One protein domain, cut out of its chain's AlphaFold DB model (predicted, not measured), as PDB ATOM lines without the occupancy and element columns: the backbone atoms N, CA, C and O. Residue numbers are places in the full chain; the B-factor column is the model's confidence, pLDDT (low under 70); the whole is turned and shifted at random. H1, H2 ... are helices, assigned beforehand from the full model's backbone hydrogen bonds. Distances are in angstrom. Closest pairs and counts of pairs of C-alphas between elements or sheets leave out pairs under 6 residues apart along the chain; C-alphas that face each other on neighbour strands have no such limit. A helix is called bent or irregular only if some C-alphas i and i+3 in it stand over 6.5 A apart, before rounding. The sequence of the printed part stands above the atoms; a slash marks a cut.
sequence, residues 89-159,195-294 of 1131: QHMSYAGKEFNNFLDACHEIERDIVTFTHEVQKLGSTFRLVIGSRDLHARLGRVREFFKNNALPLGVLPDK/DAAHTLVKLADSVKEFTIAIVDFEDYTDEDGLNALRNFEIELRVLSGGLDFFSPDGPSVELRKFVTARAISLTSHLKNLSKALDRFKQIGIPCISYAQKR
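AT A GLANCE: This is residues 89 to 159 and 195 to 294 of the 1131 residues of the protein "WD40 domain containing protein" of Pyrrhoderma noxium (UniProt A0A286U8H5). Five long helices form an elongated up-and-down bundle, H1, H2, H3, H4 and H5a, each running against the one before it, with H5a coming back beside H1 to close the round. The last helix, H5, is bent, and its short end arm H5b runs on past one end of the bundle. The printed part has 171 residues with five named helices in the order H1 H2 H3 H4 H5 and no named strand, and its class is all helix. It is compact, with a radius of gyration of the C-alphas of 17.4 A, and spans 59 by 32 by 24 A.

HOW THE PARTS SIT: H1, residues 89 to 119, touches H2, residues 126 to 150, at a shallow tilt of 15 degrees, opposite ways; this is a helical hairpin, and its closest C-alphas, of Thr 116 and Val 129, are 5.8 A apart. H2 touches H3, residues 196 to 215, opposite ways at 29 degrees, a shallow tilt, closest at the C-alphas of Gly 131 and Phe 210, 4.6 A. H3 and H4, residues 223 to 249, form a second hairpin and touch at the C-alphas of Ala 197 and Ser 240, 4.2 A. H4 is irregular: C-alphas 245 and 248 are 7.0 A apart. H5, residues 253 to 294, was assigned as one helix by its hydrogen bonds but is bent, with C-alphas 282 and 285 6.6 A apart; its arms are H5a, residues 253 to 282, and H5b, residues 285 to 294, at 37 degrees, only just a steep tilt. H4 and H5a form a third hairpin, closest at the C-alphas of Gly 225 and Ala 276, 4.7 A. H5a has a kink of 31 degrees near residue 267, and there it touches H1, the C-alphas of Phe 101 and Thr 267 being 5.1 A apart; they run the same way at 35.1 degrees, only just a steep tilt. H2 touches H5a with residues 146 to 150 alone. H1 and H3 are apart, as are H2 and H4. Every O i to N i+4 pair is within hydrogen-bond range in H3 and H5b; the counts are 26 of 27 in H1, 19 of 21 in H2, 21 of 23 in H4 and 23 of 26 in H5a.

IN THESE COORDINATES: H1 begins at C-alpha 89 (-21.610, 72.982, 71.135) and is 44.4 A long. H2 is 36.6 A, H3 28.9 A and H4 40.3 A long. H5a is 43.6 A long, and H5b ends at C-alpha 294 (-69.572, 98.132, 94.970).

THE WHOLE: The C-alphas farthest apart, of Asp 249 and Arg 294, are 59.4 A apart. Residues 160 to 194 are not printed, and C-alphas 159 and 195 are 27.3 A apart across the cut. The links printed whole are tight from H4 to H5 and short from H1 to H2 and H3 to H4. The model's pLDDT is under 70 at residues 89 to 94 and 153 to 159.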
ATOM      1  N   GLN A  89     -20.978  71.664  70.989       35.59
ATOM      2  CA  GLN A  89     -21.610  72.982  71.135       35.59
ATOM      3  C   GLN A  89     -23.114  72.986  70.800       35.59
ATOM      4  O   GLN A  89     -23.875  73.617  71.535       35.59
ATOM      5  N   HIS A  90     -23.576  72.243  69.785       45.34
ATOM      6  CA  HIS A  90     -25.009  72.193  69.439       45.34
ATOM      7  C   HIS A  90     -25.834  71.495  70.535       45.34
ATOM      8  O   HIS A  90     -26.858  72.028  70.968       45.34
ATOM      9  N   MET A  91     -25.335  70.383  71.096       44.72
ATOM     10  CA  MET A  91     -25.938  69.760  72.288       44.72
ATOM     11  C   MET A  91     -25.990  70.718  73.491       44.72
ATOM     12  O   MET A  91     -26.959  70.706  74.249       44.72
ATOM     13  N   SER A  92     -24.968  71.563  73.667       57.66
ATOM     14  CA  SER A  92     -24.932  72.574  74.733       57.66
ATOM     15  C   SER A  92     -26.000  73.662  74.540       57.66
ATOM     16  O   SER A  92     -26.642  74.074  75.509       57.66
ATOM     17  N   TYR A  93     -26.245  74.094  73.296       64.94
ATOM     18  CA  TYR A  93     -27.279  75.081  72.970       64.94
ATOM     19  C   TYR A  93     -28.692  74.517  73.173       64.94
ATOM     20  O   TYR A  93     -29.441  75.051  73.991       64.94
ATOM     21  N   ALA A  94     -29.023  73.383  72.548       65.94
ATOM     22  CA  ALA A  94     -30.323  72.728  72.731       65.94
ATOM     23  C   ALA A  94     -30.579  72.357  74.208       65.94
ATOM     24  O   ALA A  94     -31.693  72.496  74.718       65.94
ATOM     25  N   GLY A  95     -29.530  71.964  74.941       74.56
ATOM     26  CA  GLY A  95     -29.583  71.768  76.389       74.56
ATOM     27  C   GLY A  95     -29.911  73.046  77.164       74.56
ATOM     28  O   GLY A  95     -30.735  73.017  78.079       74.56
ATOM     29  N   LYS A  96     -29.324  74.191  76.800       80.56
ATOM     30  CA  LYS A  96     -29.645  75.501  77.390       80.56
ATOM     31  C   LYS A  96     -31.102  75.894  77.121       80.56
ATOM     32  O   LYS A  96     -31.784  76.337  78.041       80.56
ATOM     33  N   GLU A  97     -31.602  75.687  75.908       82.75
ATOM     34  CA  GLU A  97     -32.991  75.994  75.555       82.75
ATOM     35  C   GLU A  97     -34.006  75.089  76.247       82.75
ATOM     36  O   GLU A  97     -34.998  75.574  76.793       82.75
ATOM     37  N   PHE A  98     -33.729  73.788  76.338       85.00
ATOM     38  CA  PHE A  98     -34.584  72.880  77.095       85.00
ATOM     39  C   PHE A  98     -34.573  73.195  78.604       85.00
ATOM     40  O   PHE A  98     -35.588  73.033  79.282       85.00
ATOM     41  N   ASN A  99     -33.470  73.725  79.150       85.12
ATOM     42  CA  ASN A  99     -33.476  74.283  80.506       85.12
ATOM     43  C   ASN A  99     -34.319  75.572  80.597       85.12
ATOM     44  O   ASN A  99     -35.095  75.691  81.543       85.12
ATOM     45  N   ASN A 100     -34.282  76.472  79.603       87.62
ATOM     46  CA  ASN A 100     -35.181  77.639  79.553       87.62
ATOM     47  C   ASN A 100     -36.668  77.223  79.553       87.62
ATOM     48  O   ASN A 100     -37.486  77.886  80.193       87.62
ATOM     49  N   PHE A 101     -37.022  76.127  78.869       90.44
ATOM     50  CA  PHE A 101     -38.362  75.530  78.910       90.44
ATOM     51  C   PHE A 101     -38.727  75.026  80.317       90.44
ATOM     52  O   PHE A 101     -39.807  75.332  80.831       90.44
ATOM     53  N   LEU A 102     -37.831  74.275  80.969       88.81
ATOM     54  CA  LEU A 102     -38.052  73.759  82.325       88.81
ATOM     55  C   LEU A 102     -38.176  74.882  83.366       88.81
ATOM     56  O   LEU A 102     -39.032  74.795  84.249       88.81
ATOM     57  N   ASP A 103     -37.375  75.941  83.247       88.88
ATOM     58  CA  ASP A 103     -37.456  77.117  84.113       88.88
ATOM     59  C   ASP A 103     -38.747  77.911  83.867       88.88
ATOM     60  O   ASP A 103     -39.419  78.266  84.835       88.88
ATOM     61  N   ALA A 104     -39.179  78.089  82.610       89.62
ATOM     62  CA  ALA A 104     -40.480  78.684  82.288       89.62
ATOM     63  C   ALA A 104     -41.652  77.849  82.845       89.62
ATOM     64  O   ALA A 104     -42.612  78.407  83.379       89.62
ATOM     65  N   CYS A 105     -41.559  76.513  82.813       90.00
ATOM     66  CA  CYS A 105     -42.527  75.636  83.478       90.00
ATOM     67  C   CYS A 105     -42.542  75.841  85.007       90.00
ATOM     68  O   CYS A 105     -43.609  75.859  85.618       90.00
ATOM     69  N   HIS A 106     -41.378  76.005  85.643       90.38
ATOM     70  CA  HIS A 106     -41.263  76.241  87.088       90.38
ATOM     71  C   HIS A 106     -41.581  77.685  87.521       90.38
ATOM     72  O   HIS A 106     -41.829  77.939  88.707       90.38
ATOM     73  N   GLU A 107     -41.568  78.634  86.590       90.88
ATOM     74  CA  GLU A 107     -42.100  79.985  86.750       90.88
ATOM     75  C   GLU A 107     -43.629  79.949  86.739       90.88
ATOM     76  O   GLU A 107     -44.241  80.276  87.754       90.88
ATOM     77  N   ILE A 108     -44.259  79.394  85.699       92.75
ATOM     78  CA  ILE A 108     -45.725  79.324  85.639       92.75
ATOM     79  C   ILE A 108     -46.332  78.416  86.732       92.75
ATOM     80  O   ILE A 108     -47.367  78.762  87.297       92.75
ATOM     81  N   GLU A 109     -45.685  77.302  87.120       91.62
ATOM     82  CA  GLU A 109     -46.103  76.488  88.284       91.62
ATOM     83  C   GLU A 109     -46.177  77.348  89.564       91.62
ATOM     84  O   GLU A 109     -47.109  77.217  90.362       91.62
ATOM     85  N   ARG A 110     -45.215  78.260  89.756       91.56
ATOM     86  CA  ARG A 110     -45.148  79.184  90.899       91.56
ATOM     87  C   ARG A 110     -46.191  80.293  90.780       91.56
ATOM     88  O   ARG A 110     -46.870  80.589  91.766       91.56
ATOM     89  N   ASP A 111     -46.350  80.866  89.592       90.62
ATOM     90  CA  ASP A 111     -47.316  81.930  89.328       90.62
ATOM     91  C   ASP A 111     -48.739  81.440  89.575       90.62
ATOM     92  O   ASP A 111     -49.461  82.082  90.335       90.62
ATOM     93  N   ILE A 112     -49.105  80.255  89.071       92.19
ATOM     94  CA  ILE A 112     -50.409  79.620  89.318       92.19
ATOM     95  C   ILE A 112     -50.664  79.436  90.826       92.19
ATOM     96  O   ILE A 112     -51.782  79.677  91.294       92.19
ATOM     97  N   VAL A 113     -49.654  79.065  91.621       91.12
ATOM     98  CA  VAL A 113     -49.793  78.959  93.087       91.12
ATOM     99  C   VAL A 113     -50.031  80.329  93.735       91.12
ATOM    100  O   VAL A 113     -50.931  80.449  94.572       91.12
ATOM    101  N   THR A 114     -49.290  81.375  93.348       90.94
ATOM    102  CA  THR A 114     -49.506  82.728  93.903       90.94
ATOM    103  C   THR A 114     -50.848  83.323  93.468       90.94
ATOM    104  O   THR A 114     -51.594  83.825  94.307       90.94
ATOM    105  N   PHE A 115     -51.210  83.172  92.195       90.94
ATOM    106  CA  PHE A 115     -52.509  83.512  91.623       90.94
ATOM    107  C   PHE A 115     -53.643  82.858  92.416       90.94
ATOM    108  O   PHE A 115     -54.573  83.540  92.838       90.94
ATOM    109  N   THR A 116     -53.537  81.557  92.707       89.69
ATOM    110  CA  THR A 116     -54.559  80.819  93.468       89.69
ATOM    111  C   THR A 116     -54.743  81.385  94.880       89.69
ATOM    112  O   THR A 116     -55.875  81.501  95.344       89.69
ATOM    113  N   HIS A 117     -53.660  81.791  95.551       89.38
ATOM    114  CA  HIS A 117     -53.717  82.433  96.872       89.38
ATOM    115  C   HIS A 117     -54.369  83.828  96.836       89.38
ATOM    116  O   HIS A 117     -55.126  84.181  97.741       89.38
ATOM    117  N   GLU A 118     -54.119  84.624  95.796       87.31
ATOM    118  CA  GLU A 118     -54.749  85.943  95.647       87.31
ATOM    119  C   GLU A 118     -56.230  85.832  95.244       87.31
ATOM    120  O   GLU A 118     -57.083  86.515  95.810       87.31
ATOM    121  N   VAL A 119     -56.567  84.897  94.351       86.25
ATOM    122  CA  VAL A 119     -57.941  84.594  93.910       86.25
ATOM    123  C   VAL A 119     -58.820  84.041  95.044       86.25
ATOM    124  O   VAL A 119     -60.024  84.306  95.072       86.25
ATOM    125  N   GLN A 120     -58.244  83.347  96.031       84.81
ATOM    126  CA  GLN A 120     -58.959  82.901  97.238       84.81
ATOM    127  C   GLN A 120     -59.474  84.052  98.126       84.81
ATOM    128  O   GLN A 120     -60.315  83.812  98.991       84.81
ATOM    129  N   LYS A 121     -59.013  85.294  97.919       83.94
ATOM    130  CA  LYS A 121     -59.479  86.488  98.653       83.94
ATOM    131  C   LYS A 121     -60.751  87.108  98.061       83.94
ATOM    132  O   LYS A 121     -61.342  87.988  98.684       83.94
ATOM    133  N   LEU A 122     -61.154  86.684  96.862       81.94
ATOM    134  CA  LEU A 122     -62.351  87.151  96.161       81.94
ATOM    135  C   LEU A 122     -63.539  86.208  96.416       81.94
ATOM    136  O   LEU A 122     -63.371  84.999  96.577       81.94
ATOM    137  N   GLY A 123     -64.760  86.743  96.380       77.62
ATOM    138  CA  GLY A 123     -65.980  85.935  96.408       77.62
ATOM    139  C   GLY A 123     -66.228  85.199  95.086       77.62
ATOM    140  O   GLY A 123     -65.815  85.653  94.018       77.62
ATOM    141  N   SER A 124     -66.966  84.085  95.143       76.44
ATOM    142  CA  SER A 124     -67.422  83.301  93.982       76.44
ATOM    143  C   SER A 124     -66.327  82.671  93.094       76.44
ATOM    144  O   SER A 124     -66.593  82.357  91.933       76.44
ATOM    145  N   THR A 125     -65.110  82.461  93.607       82.19
ATOM    146  CA  THR A 125     -63.941  81.988  92.831       82.19
ATOM    147  C   THR A 125     -63.724  80.473  92.792       82.19
ATOM    148  O   THR A 125     -62.759  80.017  92.181       82.19
ATOM    149  N   PHE A 126     -64.624  79.669  93.367       82.62
ATOM    150  CA  PHE A 126     -64.499  78.205  93.463       82.62
ATOM    151  C   PHE A 126     -64.053  77.492  92.165       82.62
ATOM    152  O   PHE A 126     -63.105  76.707  92.206       82.62
ATOM    153  N   ARG A 127     -64.668  77.790  91.004       81.25
ATOM    154  CA  ARG A 127     -64.252  77.199  89.709       81.25
ATOM    155  C   ARG A 127     -62.833  77.597  89.309       81.25
ATOM    156  O   ARG A 127     -62.083  76.747  88.845       81.25
ATOM    157  N   LEU A 128     -62.457  78.859  89.511       85.88
ATOM    158  CA  LEU A 128     -61.143  79.387  89.137       85.88
ATOM    159  C   LEU A 128     -60.024  78.766  89.991       85.88
ATOM    160  O   LEU A 128     -58.961  78.453  89.465       85.88
ATOM    161  N   VAL A 129     -60.300  78.498  91.275       87.31
ATOM    162  CA  VAL A 129     -59.394  77.795  92.209       87.31
ATOM    163  C   VAL A 129     -59.263  76.296  91.894       87.31
ATOM    164  O   VAL A 129     -58.195  75.721  92.098       87.31
ATOM    165  N   ILE A 130     -60.318  75.643  91.394       86.81
ATOM    166  CA  ILE A 130     -60.226  74.250  90.918       86.81
ATOM    167  C   ILE A 130     -59.461  74.187  89.592       86.81
ATOM    168  O   ILE A 130     -58.531  73.393  89.474       86.81
ATOM    169  N   GLY A 131     -59.795  75.055  88.632       86.38
ATOM    170  CA  GLY A 131     -59.114  75.134  87.340       86.38
ATOM    171  C   GLY A 131     -57.616  75.400  87.487       86.38
ATOM    172  O   GLY A 131     -56.813  74.688  86.891       86.38
ATOM    173  N   SER A 132     -57.217  76.346  88.347       89.94
ATOM    174  CA  SER A 132     -55.802  76.644  88.603       89.94
ATOM    175  C   SER A 132     -55.062  75.466  89.256       89.94
ATOM    176  O   SER A 132     -53.951  75.125  88.846       89.94
ATOM    177  N   ARG A 133     -55.688  74.789  90.230       89.62
ATOM    178  CA  ARG A 133     -55.133  73.586  90.872       89.62
ATOM    179  C   ARG A 133     -54.931  72.452  89.867       89.62
ATOM    180  O   ARG A 133     -53.881  71.812  89.882       89.62
ATOM    181  N   ASP A 134     -55.917  72.196  89.014       88.19
ATOM    182  CA  ASP A 134     -55.896  71.059  88.090       88.19
ATOM    183  C   ASP A 134     -54.965  71.325  86.899       88.19
ATOM    184  O   ASP A 134     -54.236  70.422  86.485       88.19
ATOM    185  N   LEU A 135     -54.880  72.579  86.440       90.69
ATOM    186  CA  LEU A 135     -53.858  73.060  85.510       90.69
ATOM    187  C   LEU A 135     -52.442  72.804  86.057       90.69
ATOM    188  O   LEU A 135     -51.653  72.115  85.412       90.69
ATOM    189  N   HIS A 136     -52.138  73.264  87.279       91.88
ATOM    190  CA  HIS A 136     -50.837  73.026  87.924       91.88
ATOM    191  C   HIS A 136     -50.534  71.525  88.087       91.88
ATOM    192  O   HIS A 136     -49.429  71.073  87.766       91.88
ATOM    193  N   ALA A 137     -51.511  70.736  88.546       88.00
ATOM    194  CA  ALA A 137     -51.344  69.308  88.813       88.00
ATOM    195  C   ALA A 137     -51.120  68.457  87.550       88.00
ATOM    196  O   ALA A 137     -50.558  67.361  87.651       88.00
ATOM    197  N   ARG A 138     -51.551  68.930  86.373       89.94
ATOM    198  CA  ARG A 138     -51.289  68.277  85.080       89.94
ATOM    199  C   ARG A 138     -50.023  68.800  84.414       89.94
ATOM    200  O   ARG A 138     -49.237  67.985  83.936       89.94
ATOM    201  N   LEU A 139     -49.767  70.109  84.466       90.06
ATOM    202  CA  LEU A 139     -48.544  70.705  83.921       90.06
ATOM    203  C   LEU A 139     -47.293  70.070  84.547       90.06
ATOM    204  O   LEU A 139     -46.374  69.683  83.831       90.06
ATOM    205  N   GLY A 140     -47.310  69.832  85.862       86.81
ATOM    206  CA  GLY A 140     -46.213  69.157  86.560       86.81
ATOM    207  C   GLY A 140     -45.968  67.697  86.137       86.81
ATOM    208  O   GLY A 140     -44.864  67.200  86.356       86.81
ATOM    209  N   ARG A 141     -46.951  67.019  85.515       86.62
ATOM    210  CA  ARG A 141     -46.778  65.690  84.885       86.62
ATOM    211  C   ARG A 141     -46.183  65.823  83.488       86.62
ATOM    212  O   ARG A 141     -45.225  65.130  83.170       86.62
ATOM    213  N   VAL A 142     -46.721  66.743  82.687       86.88
ATOM    214  CA  VAL A 142     -46.264  67.030  81.318       86.88
ATOM    215  C   VAL A 142     -44.799  67.494  81.306       86.88
ATOM    216  O   VAL A 142     -43.997  66.974  80.534       86.88
ATOM    217  N   ARG A 143     -44.400  68.364  82.245       89.19
ATOM    218  CA  ARG A 143     -43.001  68.780  82.469       89.19
ATOM    219  C   ARG A 143     -42.070  67.586  82.740       89.19
ATOM    220  O   ARG A 143     -40.935  67.568  82.270       89.19
ATOM    221  N   GLU A 144     -42.538  66.576  83.476       85.75
ATOM    222  CA  GLU A 144     -41.754  65.368  83.763       85.75
ATOM    223  C   GLU A 144     -41.720  64.399  82.562       85.75
ATOM    224  O   GLU A 144     -40.676  63.804  82.308       85.75
ATOM    225  N   PHE A 145     -42.794  64.308  81.766       84.75
ATOM    226  CA  PHE A 145     -42.811  63.575  80.490       84.75
ATOM    227  C   PHE A 145     -41.800  64.138  79.481       84.75
ATOM    228  O   PHE A 145     -40.974  63.384  78.968       84.75
ATOM    229  N   PHE A 146     -41.800  65.453  79.237       86.00
ATOM    230  CA  PHE A 146     -40.817  66.080  78.347       86.00
ATOM    231  C   PHE A 146     -39.386  65.822  78.830       86.00
ATOM    232  O   PHE A 146     -38.533  65.369  78.069       86.00
ATOM    233  N   LYS A 147     -39.137  66.012  80.130       83.88
ATOM    234  CA  LYS A 147     -37.836  65.740  80.755       83.88
ATOM    235  C   LYS A 147     -37.397  64.276  80.607       83.88
ATOM    236  O   LYS A 147     -36.213  64.021  80.413       83.88
ATOM    237  N   ASN A 148     -38.323  63.319  80.662       82.50
ATOM    238  CA  ASN A 148     -38.024  61.899  80.455       82.50
ATOM    239  C   ASN A 148     -37.712  61.546  78.986       82.50
ATOM    240  O   ASN A 148     -37.080  60.520  78.750       82.50
ATOM    241  N   ASN A 149     -38.091  62.387  78.016       80.56
ATOM    242  CA  ASN A 149     -37.704  62.233  76.607       80.56
ATOM    243  C   ASN A 149     -36.390  62.944  76.257       80.56
ATOM    244  O   ASN A 149     -35.613  62.406  75.474       80.56
ATOM    245  N   ALA A 150     -36.095  64.080  76.895       79.00
ATOM    246  CA  ALA A 150     -34.820  64.783  76.733       79.00
ATOM    247  C   ALA A 150     -33.629  64.061  77.405       79.00
ATOM    248  O   ALA A 150     -32.488  64.216  76.973       79.00
ATOM    249  N   LEU A 151     -33.873  63.261  78.454       76.38
ATOM    250  CA  LEU A 151     -32.818  62.534  79.179       76.38
ATOM    251  C   LEU A 151     -32.051  61.511  78.304       76.38
ATOM    252  O   LEU A 151     -30.825  61.594  78.281       76.38
ATOM    253  N   PRO A 152     -32.702  60.596  77.548       72.12
ATOM    254  CA  PRO A 152     -32.006  59.688  76.624       72.12
ATOM    255  C   PRO A 152     -31.205  60.374  75.510       72.12
ATOM    256  O   PRO A 152     -30.279  59.769  74.983       72.12
ATOM    257  N   LEU A 153     -31.543  61.618  75.153       69.38
ATOM    258  CA  LEU A 153     -30.878  62.382  74.090       69.38
ATOM    259  C   LEU A 153     -29.598  63.104  74.558       69.38
ATOM    260  O   LEU A 153     -28.976  63.815  73.776       69.38
ATOM    261  N   GLY A 154     -29.221  63.007  75.840       64.56
ATOM    262  CA  GLY A 154     -28.048  63.706  76.390       64.56
ATOM    263  C   GLY A 154     -28.187  65.235  76.502       64.56
ATOM    264  O   GLY A 154     -27.269  65.895  76.983       64.56
ATOM    265  N   VAL A 155     -29.347  65.791  76.125       67.00
ATOM    266  CA  VAL A 155     -29.705  67.226  76.184       67.00
ATOM    267  C   VAL A 155     -29.639  67.775  77.618       67.00
ATOM    268  O   VAL A 155     -29.384  68.957  77.837       67.00
ATOM    269  N   LEU A 156     -29.827  66.910  78.621       63.81
ATOM    270  CA  LEU A 156     -29.626  67.231  80.034       63.81
ATOM    271  C   LEU A 156     -28.372  66.526  80.582       63.81
ATOM    272  O   LEU A 156     -28.243  65.312  80.417       63.81
ATOM    273  N   PRO A 157     -27.479  67.228  81.310       52.81
ATOM    274  CA  PRO A 157     -26.272  66.617  81.858       52.81
ATOM    275  C   PRO A 157     -26.602  65.551  82.917       52.81
ATOM    276  O   PRO A 157     -27.333  65.802  83.879       52.81
ATOM    277  N   ASP A 158     -25.980  64.377  82.771       41.81
ATOM    278  CA  ASP A 158     -26.306  63.082  83.407       41.81
ATOM    279  C   ASP A 158     -26.046  62.980  84.941       41.81
ATOM    280  O   ASP A 158     -25.659  61.951  85.498       41.81
ATOM    281  N   LYS A 159     -26.173  64.090  85.681       40.12
ATOM    282  CA  LYS A 159     -25.754  64.208  87.094       40.12
ATOM    283  C   LYS A 159     -26.784  64.842  88.034       40.12
ATOM    284  O   LYS A 159     -26.417  65.347  89.095       40.12
ATOM    285  N   ASP A 195     -49.925  56.920  78.649       73.56
ATOM    286  CA  ASP A 195     -50.483  57.594  77.489       73.56
ATOM    287  C   ASP A 195     -50.157  59.101  77.554       73.56
ATOM    288  O   ASP A 195     -50.718  59.886  78.339       73.56
ATOM    289  N   ALA A 196     -49.162  59.484  76.755       75.62
ATOM    290  CA  ALA A 196     -48.616  60.831  76.704       75.62
ATOM    291  C   ALA A 196     -49.566  61.821  76.018       75.62
ATOM    292  O   ALA A 196     -49.748  62.936  76.517       75.62
ATOM    293  N   ALA A 197     -50.195  61.408  74.917       83.25
ATOM    294  CA  ALA A 197     -51.095  62.242  74.132       83.25
ATOM    295  C   ALA A 197     -52.349  62.592  74.939       83.25
ATOM    296  O   ALA A 197     -52.637  63.766  75.173       83.25
ATOM    297  N   HIS A 198     -53.008  61.600  75.534       85.94
ATOM    298  CA  HIS A 198     -54.132  61.802  76.449       85.94
ATOM    299  C   HIS A 198     -53.749  62.625  77.683       85.94
ATOM    300  O   HIS A 198     -54.585  63.356  78.220       85.94
ATOM    301  N   THR A 199     -52.495  62.557  78.150       86.44
ATOM    302  CA  THR A 199     -51.999  63.423  79.233       86.44
ATOM    303  C   THR A 199     -51.875  64.892  78.797       86.44
ATOM    304  O   THR A 199     -52.151  65.780  79.610       86.44
ATOM    305  N   LEU A 200     -51.552  65.160  77.527       88.12
ATOM    306  CA  LEU A 200     -51.557  66.498  76.921       88.12
ATOM    307  C   LEU A 200     -52.981  67.002  76.624       88.12
ATOM    308  O   LEU A 200     -53.300  68.118  77.032       88.12
ATOM    309  N   VAL A 201     -53.876  66.178  76.060       89.81
ATOM    310  CA  VAL A 201     -55.313  66.508  75.894       89.81
ATOM    311  C   VAL A 201     -55.925  66.906  77.241       89.81
ATOM    312  O   VAL A 201     -56.530  67.968  77.379       89.81
ATOM    313  N   LYS A 202     -55.663  66.111  78.287       90.06
ATOM    314  CA  LYS A 202     -56.065  66.399  79.673       90.06
ATOM    315  C   LYS A 202     -55.537  67.745  80.193       90.06
ATOM    316  O   LYS A 202     -56.197  68.356  81.041       90.06
ATOM    317  N   LEU A 203     -54.354  68.193  79.759       92.56
ATOM    318  CA  LEU A 203     -53.819  69.516  80.093       92.56
ATOM    319  C   LEU A 203     -54.551  70.613  79.306       92.56
ATOM    320  O   LEU A 203     -55.011  71.568  79.931       92.56
ATOM    321  N   ALA A 204     -54.739  70.442  77.994       91.06
ATOM    322  CA  ALA A 204     -55.493  71.359  77.136       91.06
ATOM    323  C   ALA A 204     -56.924  71.591  77.662       91.06
ATOM    324  O   ALA A 204     -57.342  72.732  77.849       91.06
ATOM    325  N   ASP A 205     -57.645  70.532  78.038       90.06
ATOM    326  CA  ASP A 205     -58.980  70.637  78.647       90.06
ATOM    327  C   ASP A 205     -58.977  71.377  80.000       90.06
ATOM    328  O   ASP A 205     -59.972  71.993  80.382       90.06
ATOM    329  N   SER A 206     -57.852  71.371  80.721       91.56
ATOM    330  CA  SER A 206     -57.709  72.123  81.978       91.56
ATOM    331  C   SER A 206     -57.372  73.597  81.738       91.56
ATOM    332  O   SER A 206     -57.871  74.451  82.468       91.56
ATOM    333  N   VAL A 207     -56.599  73.912  80.690       91.94
ATOM    334  CA  VAL A 207     -56.432  75.285  80.175       91.94
ATOM    335  C   VAL A 207     -57.791  75.838  79.731       91.94
ATOM    336  O   VAL A 207     -58.150  76.959  80.091       91.94
ATOM    337  N   LYS A 208     -58.596  75.026  79.038       89.81
ATOM    338  CA  LYS A 208     -59.953  75.356  78.582       89.81
ATOM    339  C   LYS A 208     -60.911  75.659  79.736       89.81
ATOM    340  O   LYS A 208     -61.509  76.733  79.768       89.81
ATOM    341  N   GLU A 209     -61.028  74.765  80.720       88.00
ATOM    342  CA  GLU A 209     -61.878  74.987  81.903       88.00
ATOM    343  C   GLU A 209     -61.413  76.188  82.743       88.00
ATOM    344  O   GLU A 209     -62.246  76.957  83.230       88.00
ATOM    345  N   PHE A 210     -60.100  76.411  82.861       89.88
ATOM    346  CA  PHE A 210     -59.540  77.601  83.505       89.88
ATOM    347  C   PHE A 210     -59.896  78.894  82.746       89.88
ATOM    348  O   PHE A 210     -60.340  79.866  83.356       89.88
ATOM    349  N   THR A 211     -59.811  78.879  81.412       89.12
ATOM    350  CA  THR A 211     -60.213  79.995  80.536       89.12
ATOM    351  C   THR A 211     -61.708  80.297  80.670       89.12
ATOM    352  O   THR A 211     -62.104  81.448  80.844       89.12
ATOM    353  N   ILE A 212     -62.559  79.265  80.692       85.50
ATOM    354  CA  ILE A 212     -64.004  79.408  80.937       85.50
ATOM    355  C   ILE A 212     -64.269  79.996  82.336       85.50
ATOM    356  O   ILE A 212     -65.152  80.843  82.483       85.50
ATOM    357  N   ALA A 213     -63.505  79.591  83.355       84.88
ATOM    358  CA  ALA A 213     -63.625  80.121  84.713       84.88
ATOM    359  C   ALA A 213     -63.156  81.585  84.848       84.88
ATOM    360  O   ALA A 213     -63.656  82.286  85.726       84.88
ATOM    361  N   ILE A 214     -62.256  82.062  83.980       86.00
ATOM    362  CA  ILE A 214     -61.930  83.492  83.833       86.00
ATOM    363  C   ILE A 214     -63.109  84.241  83.190       86.00
ATOM    364  O   ILE A 214     -63.579  85.235  83.740       86.00
ATOM    365  N   VAL A 215     -63.652  83.730  82.079       84.25
ATOM    366  CA  VAL A 215     -64.742  84.372  81.310       84.25
ATOM    367  C   VAL A 215     -66.080  84.446  82.076       84.25
ATOM    368  O   VAL A 215     -66.926  85.285  81.766       84.25
ATOM    369  N   ASP A 216     -66.288  83.633  83.119       80.06
ATOM    370  CA  ASP A 216     -67.445  83.758  84.028       80.06
ATOM    371  C   ASP A 216     -67.474  85.117  84.794       80.06
ATOM    372  O   ASP A 216     -68.538  85.547  85.272       80.06
ATOM    373  N   PHE A 217     -66.345  85.838  84.878       79.50
ATOM    374  CA  PHE A 217     -66.233  87.168  85.494       79.50
ATOM    375  C   PHE A 217     -66.472  88.307  84.486       79.50
ATOM    376  O   PHE A 217     -65.549  89.018  84.115       79.50
ATOM    377  N   GLU A 218     -67.745  88.541  84.125       70.44
ATOM    378  CA  GLU A 218     -68.226  89.645  83.242       70.44
ATOM    379  C   GLU A 218     -67.671  91.066  83.528       70.44
ATOM    380  O   GLU A 218     -67.913  91.978  82.741       70.44
ATOM    381  N   ASP A 219     -67.016  91.274  84.669       75.25
ATOM    382  CA  ASP A 219     -66.471  92.545  85.148       75.25
ATOM    383  C   ASP A 219     -64.976  92.743  84.766       75.25
ATOM    384  O   ASP A 219     -64.410  93.788  85.071       75.25
ATOM    385  N   TYR A 220     -64.336  91.770  84.093       77.94
ATOM    386  CA  TYR A 220     -62.970  91.858  83.547       77.94
ATOM    387  C   TYR A 220     -62.857  91.152  82.183       77.94
ATOM    388  O   TYR A 220     -63.348  90.038  82.011       77.94
ATOM    389  N   THR A 221     -62.165  91.780  81.229       73.62
ATOM    390  CA  THR A 221     -61.900  91.248  79.880       73.62
ATOM    391  C   THR A 221     -60.487  91.629  79.432       73.62
ATOM    392  O   THR A 221     -60.215  92.807  79.208       73.62
ATOM    393  N   ASP A 222     -59.601  90.641  79.300       83.19
ATOM    394  CA  ASP A 222     -58.251  90.757  78.719       83.19
ATOM    395  C   ASP A 222     -58.183  89.785  77.536       83.19
ATOM    396  O   ASP A 222     -57.921  88.594  77.712       83.19
ATOM    397  N   GLU A 223     -58.511  90.285  76.342       83.50
ATOM    398  CA  GLU A 223     -58.561  89.472  75.120       83.50
ATOM    399  C   GLU A 223     -57.172  88.912  74.770       83.50
ATOM    400  O   GLU A 223     -57.063  87.752  74.384       83.50
ATOM    401  N   ASP A 224     -56.090  89.662  75.007       83.88
ATOM    402  CA  ASP A 224     -54.712  89.191  74.800       83.88
ATOM    403  C   ASP A 224     -54.368  88.012  75.726       83.88
ATOM    404  O   ASP A 224     -53.642  87.092  75.349       83.88
ATOM    405  N   GLY A 225     -54.882  88.028  76.958       86.31
ATOM    406  CA  GLY A 225     -54.697  86.968  77.946       86.31
ATOM    407  C   GLY A 225     -55.513  85.722  77.608       86.31
ATOM    408  O   GLY A 225     -55.016  84.601  77.738       86.31
ATOM    409  N   LEU A 226     -56.737  85.912  77.108       87.12
ATOM    410  CA  LEU A 226     -57.584  84.837  76.587       87.12
ATOM    411  C   LEU A 226     -56.997  84.222  75.304       87.12
ATOM    412  O   LEU A 226     -57.030  83.002  75.150       87.12
ATOM    413  N   ASN A 227     -56.395  85.031  74.430       87.38
ATOM    414  CA  ASN A 227     -55.698  84.566  73.232       87.38
ATOM    415  C   ASN A 227     -54.415  83.795  73.584       87.38
ATOM    416  O   ASN A 227     -54.186  82.722  73.030       87.38
ATOM    417  N   ALA A 228     -53.621  84.254  74.560       88.81
ATOM    418  CA  ALA A 228     -52.459  83.503  75.050       88.81
ATOM    419  C   ALA A 228     -52.851  82.121  75.617       88.81
ATOM    420  O   ALA A 228     -52.213  81.116  75.296       88.81
ATOM    421  N   LEU A 229     -53.935  82.059  76.402       89.00
ATOM    422  CA  LEU A 229     -54.524  80.810  76.899       89.00
ATOM    423  C   LEU A 229     -55.002  79.894  75.760       89.00
ATOM    424  O   LEU A 229     -54.662  78.711  75.741       89.00
ATOM    425  N   ARG A 230     -55.762  80.433  74.799       88.38
ATOM    426  CA  ARG A 230     -56.308  79.677  73.662       88.38
ATOM    427  C   ARG A 230     -55.210  79.134  72.750       88.38
ATOM    428  O   ARG A 230     -55.289  77.978  72.346       88.38
ATOM    429  N   ASN A 231     -54.175  79.920  72.468       87.88
ATOM    430  CA  ASN A 231     -53.052  79.478  71.644       87.88
ATOM    431  C   ASN A 231     -52.288  78.338  72.332       87.88
ATOM    432  O   ASN A 231     -51.934  77.368  71.676       87.88
ATOM    433  N   PHE A 232     -52.108  78.395  73.658       90.56
ATOM    434  CA  PHE A 232     -51.530  77.282  74.418       90.56
ATOM    435  C   PHE A 232     -52.445  76.038  74.464       90.56
ATOM    436  O   PHE A 232     -51.934  74.924  74.412       90.56
ATOM    437  N   GLU A 233     -53.782  76.183  74.497       89.00
ATOM    438  CA  GLU A 233     -54.698  75.036  74.306       89.00
ATOM    439  C   GLU A 233     -54.494  74.386  72.925       89.00
ATOM    440  O   GLU A 233     -54.441  73.161  72.835       89.00
ATOM    441  N   ILE A 234     -54.365  75.195  71.866       86.38
ATOM    442  CA  ILE A 234     -54.189  74.720  70.486       86.38
ATOM    443  C   ILE A 234     -52.870  73.953  70.336       86.38
ATOM    444  O   ILE A 234     -52.915  72.802  69.912       86.38
ATOM    445  N   GLU A 235     -51.726  74.508  70.755       87.94
ATOM    446  CA  GLU A 235     -50.430  73.806  70.652       87.94
ATOM    447  C   GLU A 235     -50.411  72.469  71.407       87.94
ATOM    448  O   GLU A 235     -49.825  71.487  70.949       87.94
ATOM    449  N   LEU A 236     -51.087  72.393  72.559       89.00
ATOM    450  CA  LEU A 236     -51.209  71.141  73.309       89.00
ATOM    451  C   LEU A 236     -52.064  70.092  72.581       89.00
ATOM    452  O   LEU A 236     -51.785  68.904  72.737       89.00
ATOM    453  N   ARG A 237     -53.071  70.508  71.795       88.00
ATOM    454  CA  ARG A 237     -53.883  69.611  70.947       88.00
ATOM    455  C   ARG A 237     -53.142  69.175  69.684       88.00
ATOM    456  O   ARG A 237     -53.199  67.998  69.340       88.00
ATOM    457  N   VAL A 238     -52.412  70.090  69.043       84.75
ATOM    458  CA  VAL A 238     -51.506  69.800  67.916       84.75
ATOM    459  C   VAL A 238     -50.503  68.722  68.334       84.75
ATOM    460  O   VAL A 238     -50.452  67.643  67.744       84.75
ATOM    461  N   LEU A 239     -49.781  68.951  69.436       87.19
ATOM    462  CA  LEU A 239     -48.782  68.007  69.931       87.19
ATOM    463  C   LEU A 239     -49.383  66.673  70.405       87.19
ATOM    464  O   LEU A 239     -48.741  65.638  70.223       87.19
ATOM    465  N   SER A 240     -50.588  66.657  70.994       87.25
ATOM    466  CA  SER A 240     -51.242  65.389  71.343       87.25
ATOM    467  C   SER A 240     -51.652  64.599  70.102       87.25
ATOM    468  O   SER A 240     -51.328  63.423  70.030       87.25
ATOM    469  N   GLY A 241     -52.273  65.246  69.107       82.44
ATOM    470  CA  GLY A 241     -52.693  64.585  67.867       82.44
ATOM    471  C   GLY A 241     -51.516  64.028  67.061       82.44
ATOM    472  O   GLY A 241     -51.611  62.930  66.514       82.44
ATOM    473  N   GLY A 242     -50.380  64.734  67.050       82.69
ATOM    474  CA  GLY A 242     -49.119  64.196  66.534       82.69
ATOM    475  C   GLY A 242     -48.642  62.978  67.328       82.69
ATOM    476  O   GLY A 242     -48.350  61.937  66.748       82.69
ATOM    477  N   LEU A 243     -48.604  63.062  68.662       84.00
ATOM    478  CA  LEU A 243     -48.191  61.932  69.501       84.00
ATOM    479  C   LEU A 243     -49.084  60.696  69.332       84.00
ATOM    480  O   LEU A 243     -48.538  59.600  69.265       84.00
ATOM    481  N   ASP A 244     -50.404  60.850  69.199       84.50
ATOM    482  CA  ASP A 244     -51.322  59.743  68.893       84.50
ATOM    483  C   ASP A 244     -50.986  59.064  67.551       84.50
ATOM    484  O   ASP A 244     -51.068  57.841  67.445       84.50
ATOM    485  N   PHE A 245     -50.532  59.825  66.545       82.69
ATOM    486  CA  PHE A 245     -50.134  59.282  65.239       82.69
ATOM    487  C   PHE A 245     -48.832  58.475  65.290       82.69
ATOM    488  O   PHE A 245     -48.755  57.408  64.686       82.69
ATOM    489  N   PHE A 246     -47.811  58.966  66.002       83.38
ATOM    490  CA  PHE A 246     -46.481  58.338  66.049       83.38
ATOM    491  C   PHE A 246     -46.331  57.280  67.160       83.38
ATOM    492  O   PHE A 246     -45.439  56.436  67.085       83.38
ATOM    493  N   SER A 247     -47.201  57.285  68.177       78.06
ATOM    494  CA  SER A 247     -47.203  56.316  69.289       78.06
ATOM    495  C   SER A 247     -47.174  54.830  68.862       78.06
ATOM    496  O   SER A 247     -46.398  54.076  69.461       78.06
ATOM    497  N   PRO A 248     -47.918  54.374  67.825       79.69
ATOM    498  CA  PRO A 248     -47.935  52.966  67.406       79.69
ATOM    499  C   PRO A 248     -46.576  52.408  66.967       79.69
ATOM    500  O   PRO A 248     -46.336  51.211  67.115       79.69
ATOM    501  N   ASP A 249     -45.679  53.257  66.454       71.81
ATOM    502  CA  ASP A 249     -44.348  52.850  65.981       71.81
ATOM    503  C   ASP A 249     -43.308  52.782  67.123       71.81
ATOM    504  O   ASP A 249     -42.178  52.315  66.941       71.81
ATOM    505  N   GLY A 250     -43.706  53.188  68.333       71.19
ATOM    506  CA  GLY A 250     -42.909  53.122  69.553       71.19
ATOM    507  C   GLY A 250     -41.953  54.308  69.758       71.19
ATOM    508  O   GLY A 250     -41.849  55.216  68.935       71.19
ATOM    509  N   PRO A 251     -41.235  54.344  70.898       73.38
ATOM    510  CA  PRO A 251     -40.489  55.523  71.330       73.38
ATOM    511  C   PRO A 251     -39.103  55.633  70.663       73.38
ATOM    512  O   PRO A 251     -38.068  55.443  71.318       73.38
ATOM    513  N   SER A 252     -39.109  55.951  69.366       77.31
ATOM    514  CA  SER A 252     -37.927  56.157  68.518       77.31
ATOM    515  C   SER A 252     -37.063  57.357  68.949       77.31
ATOM    516  O   SER A 252     -37.451  58.150  69.813       77.31
ATOM    517  N   VAL A 253     -35.861  57.499  68.380       79.69
ATOM    518  CA  VAL A 253     -34.965  58.636  68.684       79.69
ATOM    519  C   VAL A 253     -35.512  59.919  68.052       79.69
ATOM    520  O   VAL A 253     -35.487  60.987  68.663       79.69
ATOM    521  N   GLU A 254     -36.093  59.780  66.867       78.19
ATOM    522  CA  GLU A 254     -36.695  60.821  66.039       78.19
ATOM    523  C   GLU A 254     -37.921  61.420  66.741       78.19
ATOM    524  O   GLU A 254     -38.011  62.634  66.923       78.19
ATOM    525  N   LEU A 255     -38.813  60.570  67.267       82.56
ATOM    526  CA  LEU A 255     -39.972  61.006  68.046       82.56
ATOM    527  C   LEU A 255     -39.553  61.732  69.334       82.56
ATOM    528  O   LEU A 255     -40.188  62.707  69.736       82.56
ATOM    529  N   ARG A 256     -38.447  61.320  69.969       83.94
ATOM    530  CA  ARG A 256     -37.894  62.031  71.135       83.94
ATOM    531  C   ARG A 256     -37.299  63.385  70.755       83.94
ATOM    532  O   ARG A 256     -37.514  64.337  71.507       83.94
ATOM    533  N   LYS A 257     -36.596  63.497  69.617       82.12
ATOM    534  CA  LYS A 257     -36.142  64.789  69.068       82.12
ATOM    535  C   LYS A 257     -37.343  65.712  68.836       82.12
ATOM    536  O   LYS A 257     -37.375  66.798  69.409       82.12
ATOM    537  N   PHE A 258     -38.364  65.241  68.114       84.38
ATOM    538  CA  PHE A 258     -39.596  65.988  67.831       84.38
ATOM    539  C   PHE A 258     -40.287  66.500  69.104       84.38
ATOM    540  O   PHE A 258     -40.527  67.698  69.254       84.38
ATOM    541  N   VAL A 259     -40.530  65.610  70.074       85.56
ATOM    542  CA  VAL A 259     -41.133  65.949  71.375       85.56
ATOM    543  C   VAL A 259     -40.293  66.970  72.154       85.56
ATOM    544  O   VAL A 259     -40.853  67.815  72.851       85.56
ATOM    545  N   THR A 260     -38.963  66.923  72.040       85.19
ATOM    546  CA  THR A 260     -38.052  67.852  72.728       85.19
ATOM    547  C   THR A 260     -38.032  69.230  72.056       85.19
ATOM    548  O   THR A 260     -38.108  70.241  72.753       85.19
ATOM    549  N   ALA A 261     -38.015  69.297  70.723       84.19
ATOM    550  CA  ALA A 261     -38.067  70.553  69.973       84.19
ATOM    551  C   ALA A 261     -39.435  71.253  70.099       84.19
ATOM    552  O   ALA A 261     -39.500  72.446  70.400       84.19
ATOM    553  N   ARG A 262     -40.550  70.509  70.007       86.50
ATOM    554  CA  ARG A 262     -41.893  71.063  70.270       86.50
ATOM    555  C   ARG A 262     -42.038  71.543  71.726       86.50
ATOM    556  O   ARG A 262     -42.706  72.546  71.962       86.50
ATOM    557  N   ALA A 263     -41.354  70.924  72.696       87.00
ATOM    558  CA  ALA A 263     -41.268  71.461  74.061       87.00
ATOM    559  C   ALA A 263     -40.528  72.808  74.122       87.00
ATOM    560  O   ALA A 263     -41.002  73.731  74.782       87.00
ATOM    561  N   ILE A 264     -39.405  72.956  73.408       87.50
ATOM    562  CA  ILE A 264     -38.679  74.234  73.319       87.50
ATOM    563  C   ILE A 264     -39.594  75.325  72.739       87.50
ATOM    564  O   ILE A 264     -39.724  76.381  73.363       87.50
ATOM    565  N   SER A 265     -40.327  75.046  71.654       86.31
ATOM    566  CA  SER A 265     -41.305  75.980  71.064       86.31
ATOM    567  C   SER A 265     -42.393  76.430  72.062       86.31
ATOM    568  O   SER A 265     -42.635  77.631  72.225       86.31
ATOM    569  N   LEU A 266     -42.957  75.507  72.858       89.19
ATOM    570  CA  LEU A 266     -43.944  75.824  73.909       89.19
ATOM    571  C   LEU A 266     -43.450  76.846  74.958       89.19
ATOM    572  O   LEU A 266     -44.272  77.451  75.653       89.19
ATOM    573  N   THR A 267     -42.141  77.099  75.075       90.31
ATOM    574  CA  THR A 267     -41.573  78.118  75.980       90.31
ATOM    575  C   THR A 267     -42.138  79.520  75.729       90.31
ATOM    576  O   THR A 267     -42.343  80.275  76.684       90.31
ATOM    577  N   SER A 268     -42.410  79.889  74.472       89.56
ATOM    578  CA  SER A 268     -42.981  81.200  74.124       89.56
ATOM    579  C   SER A 268     -44.409  81.343  74.675       89.56
ATOM    580  O   SER A 268     -44.732  82.325  75.351       89.56
ATOM    581  N   HIS A 269     -45.229  80.307  74.488       90.50
ATOM    582  CA  HIS A 269     -46.601  80.209  74.977       90.50
ATOM    583  C   HIS A 269     -46.657  80.212  76.511       90.50
ATOM    584  O   HIS A 269     -47.459  80.945  77.086       90.50
ATOM    585  N   LEU A 270     -45.760  79.485  77.188       91.19
ATOM    586  CA  LEU A 270     -45.659  79.483  78.654       91.19
ATOM    587  C   LEU A 270     -45.277  80.861  79.222       91.19
ATOM    588  O   LEU A 270     -45.880  81.313  80.196       91.19
ATOM    589  N   LYS A 271     -44.330  81.570  78.592       91.88
ATOM    590  CA  LYS A 271     -43.960  82.946  78.980       91.88
ATOM    591  C   LYS A 271     -45.112  83.931  78.760       91.88
ATOM    592  O   LYS A 271     -45.357  84.792  79.603       91.88
ATOM    593  N   ASN A 272     -45.853  83.799  77.660       90.62
ATOM    594  CA  ASN A 272     -47.027  84.634  77.394       90.62
ATOM    595  C   ASN A 272     -48.198  84.316  78.343       90.62
ATOM    596  O   ASN A 272     -48.899  85.232  78.770       90.62
ATOM    597  N   LEU A 273     -48.346  83.057  78.764       90.62
ATOM    598  CA  LEU A 273     -49.288  82.642  79.802       90.62
ATOM    599  C   LEU A 273     -48.924  83.213  81.187       90.62
ATOM    600  O   LEU A 273     -49.814  83.683  81.892       90.62
ATOM    601  N   SER A 274     -47.638  83.253  81.564       92.19
ATOM    602  CA  SER A 274     -47.186  83.895  82.816       92.19
ATOM    603  C   SER A 274     -47.497  85.396  82.810       92.19
ATOM    604  O   SER A 274     -48.160  85.892  83.725       92.19
ATOM    605  N   LYS A 275     -47.164  86.102  81.716       91.44
ATOM    606  CA  LYS A 275     -47.552  87.512  81.512       91.44
ATOM    607  C   LYS A 275     -49.067  87.719  81.653       91.44
ATOM    608  O   LYS A 275     -49.487  88.666  82.312       91.44
ATOM    609  N   ALA A 276     -49.890  86.839  81.074       90.12
ATOM    610  CA  ALA A 276     -51.349  86.915  81.181       90.12
ATOM    611  C   ALA A 276     -51.854  86.699  82.623       90.12
ATOM    612  O   ALA A 276     -52.722  87.441  83.086       90.12
ATOM    613  N   LEU A 277     -51.289  85.738  83.368       90.94
ATOM    614  CA  LEU A 277     -51.628  85.540  84.783       90.94
ATOM    615  C   LEU A 277     -51.236  86.741  85.648       90.94
ATOM    616  O   LEU A 277     -52.008  87.122  86.530       90.94
ATOM    617  N   ASP A 278     -50.073  87.355  85.407       90.56
ATOM    618  CA  ASP A 278     -49.661  88.520  86.188       90.56
ATOM    619  C   ASP A 278     -50.474  89.776  85.827       90.56
ATOM    620  O   ASP A 278     -50.891  90.496  86.732       90.56
ATOM    621  N   ARG A 279     -50.858  89.979  84.554       88.19
ATOM    622  CA  ARG A 279     -51.857  91.006  84.185       88.19
ATOM    623  C   ARG A 279     -53.199  90.783  84.882       88.19
ATOM    624  O   ARG A 279     -53.753  91.728  85.447       88.19
ATOM    625  N   PHE A 280     -53.715  89.550  84.917       89.25
ATOM    626  CA  PHE A 280     -54.946  89.237  85.654       89.25
ATOM    627  C   PHE A 280     -54.795  89.541  87.153       89.25
ATOM    628  O   PHE A 280     -55.695  90.100  87.778       89.25
ATOM    629  N   LYS A 281     -53.644  89.214  87.740       90.31
ATOM    630  CA  LYS A 281     -53.326  89.462  89.152       90.31
ATOM    631  C   LYS A 281     -53.190  90.956  89.479       90.31
ATOM    632  O   LYS A 281     -53.683  91.378  90.523       90.31
ATOM    633  N   GLN A 282     -52.581  91.751  88.598       89.38
ATOM    634  CA  GLN A 282     -52.413  93.199  88.767       89.38
ATOM    635  C   GLN A 282     -53.694  94.002  88.478       89.38
ATOM    636  O   GLN A 282     -53.963  94.977  89.173       89.38
ATOM    637  N   ILE A 283     -54.487  93.610  87.475       87.88
ATOM    638  CA  ILE A 283     -55.625  94.400  86.963       87.88
ATOM    639  C   ILE A 283     -56.968  93.724  87.279       87.88
ATOM    640  O   ILE A 283     -57.871  94.348  87.842       87.88
ATOM    641  N   GLY A 284     -57.102  92.437  86.956       87.19
ATOM    642  CA  GLY A 284     -58.345  91.674  87.108       87.19
ATOM    643  C   GLY A 284     -58.768  91.466  88.560       87.19
ATOM    644  O   GLY A 284     -59.912  91.763  88.908       87.19
ATOM    645  N   ILE A 285     -57.855  91.036  89.438       89.50
ATOM    646  CA  ILE A 285     -58.159  90.820  90.863       89.50
ATOM    647  C   ILE A 285     -58.636  92.125  91.541       89.50
ATOM    648  O   ILE A 285     -59.699  92.094  92.173       89.50
ATOM    649  N   PRO A 286     -57.967  93.291  91.386       90.69
ATOM    650  CA  PRO A 286     -58.493  94.562  91.892       90.69
ATOM    651  C   PRO A 286     -59.820  94.995  91.260       90.69
ATOM    652  O   PRO A 286     -60.696  95.462  91.989       90.69
ATOM    653  N   CYS A 287     -60.011  94.812  89.948       87.19
ATOM    654  CA  CYS A 287     -61.259  95.183  89.273       87.19
ATOM    655  C   CYS A 287     -62.457  94.371  89.798       87.19
ATOM    656  O   CYS A 287     -63.462  94.940  90.234       87.19
ATOM    657  N   ILE A 288     -62.312  93.043  89.871       85.50
ATOM    658  CA  ILE A 288     -63.329  92.130  90.414       85.50
ATOM    659  C   ILE A 288     -63.590  92.442  91.896       85.50
ATOM    660  O   ILE A 288     -64.748  92.521  92.311       85.50
ATOM    661  N   SER A 289     -62.547  92.702  92.692       87.50
ATOM    662  CA  SER A 289     -62.676  93.121  94.097       87.50
ATOM    663  C   SER A 289     -63.479  94.422  94.244       87.50
ATOM    664  O   SER A 289     -64.403  94.508  95.058       87.50
ATOM    665  N   TYR A 290     -63.196  95.426  93.409       88.12
ATOM    666  CA  TYR A 290     -63.922  96.695  93.395       88.12
ATOM    667  C   TYR A 290     -65.393  96.513  92.986       88.12
ATOM    668  O   TYR A 290     -66.286  97.039  93.658       88.12
ATOM    669  N   ALA A 291     -65.669  95.716  91.950       83.81
ATOM    670  CA  ALA A 291     -67.027  95.385  91.514       83.81
ATOM    671  C   ALA A 291     -67.825  94.650  92.611       83.81
ATOM    672  O   ALA A 291     -68.965  95.024  92.914       83.81
ATOM    673  N   GLN A 292     -67.210  93.671  93.285       84.50
ATOM    674  CA  GLN A 292     -67.806  92.965  94.424       84.50
ATOM    675  C   GLN A 292     -68.073  93.914  95.605       84.50
ATOM    676  O   GLN A 292     -69.183  93.922  96.146       84.50
ATOM    677  N   LYS A 293     -67.120  94.787  95.960       86.69
ATOM    678  CA  LYS A 293     -67.272  95.791  97.030       86.69
ATOM    679  C   LYS A 293     -68.382  96.804  96.718       86.69
ATOM    680  O   LYS A 293     -69.198  97.105  97.593       86.69
ATOM    681  N   ARG A 294     -68.480  97.271  95.466       85.44
ATOM    682  CA  ARG A 294     -69.572  98.132  94.970       85.44
ATOM    683  C   ARG A 294     -70.927  97.425  95.061       85.44
ATOM    684  O   ARG A 294     -71.882  98.011  95.572       85.44
TER     685      ARG A 294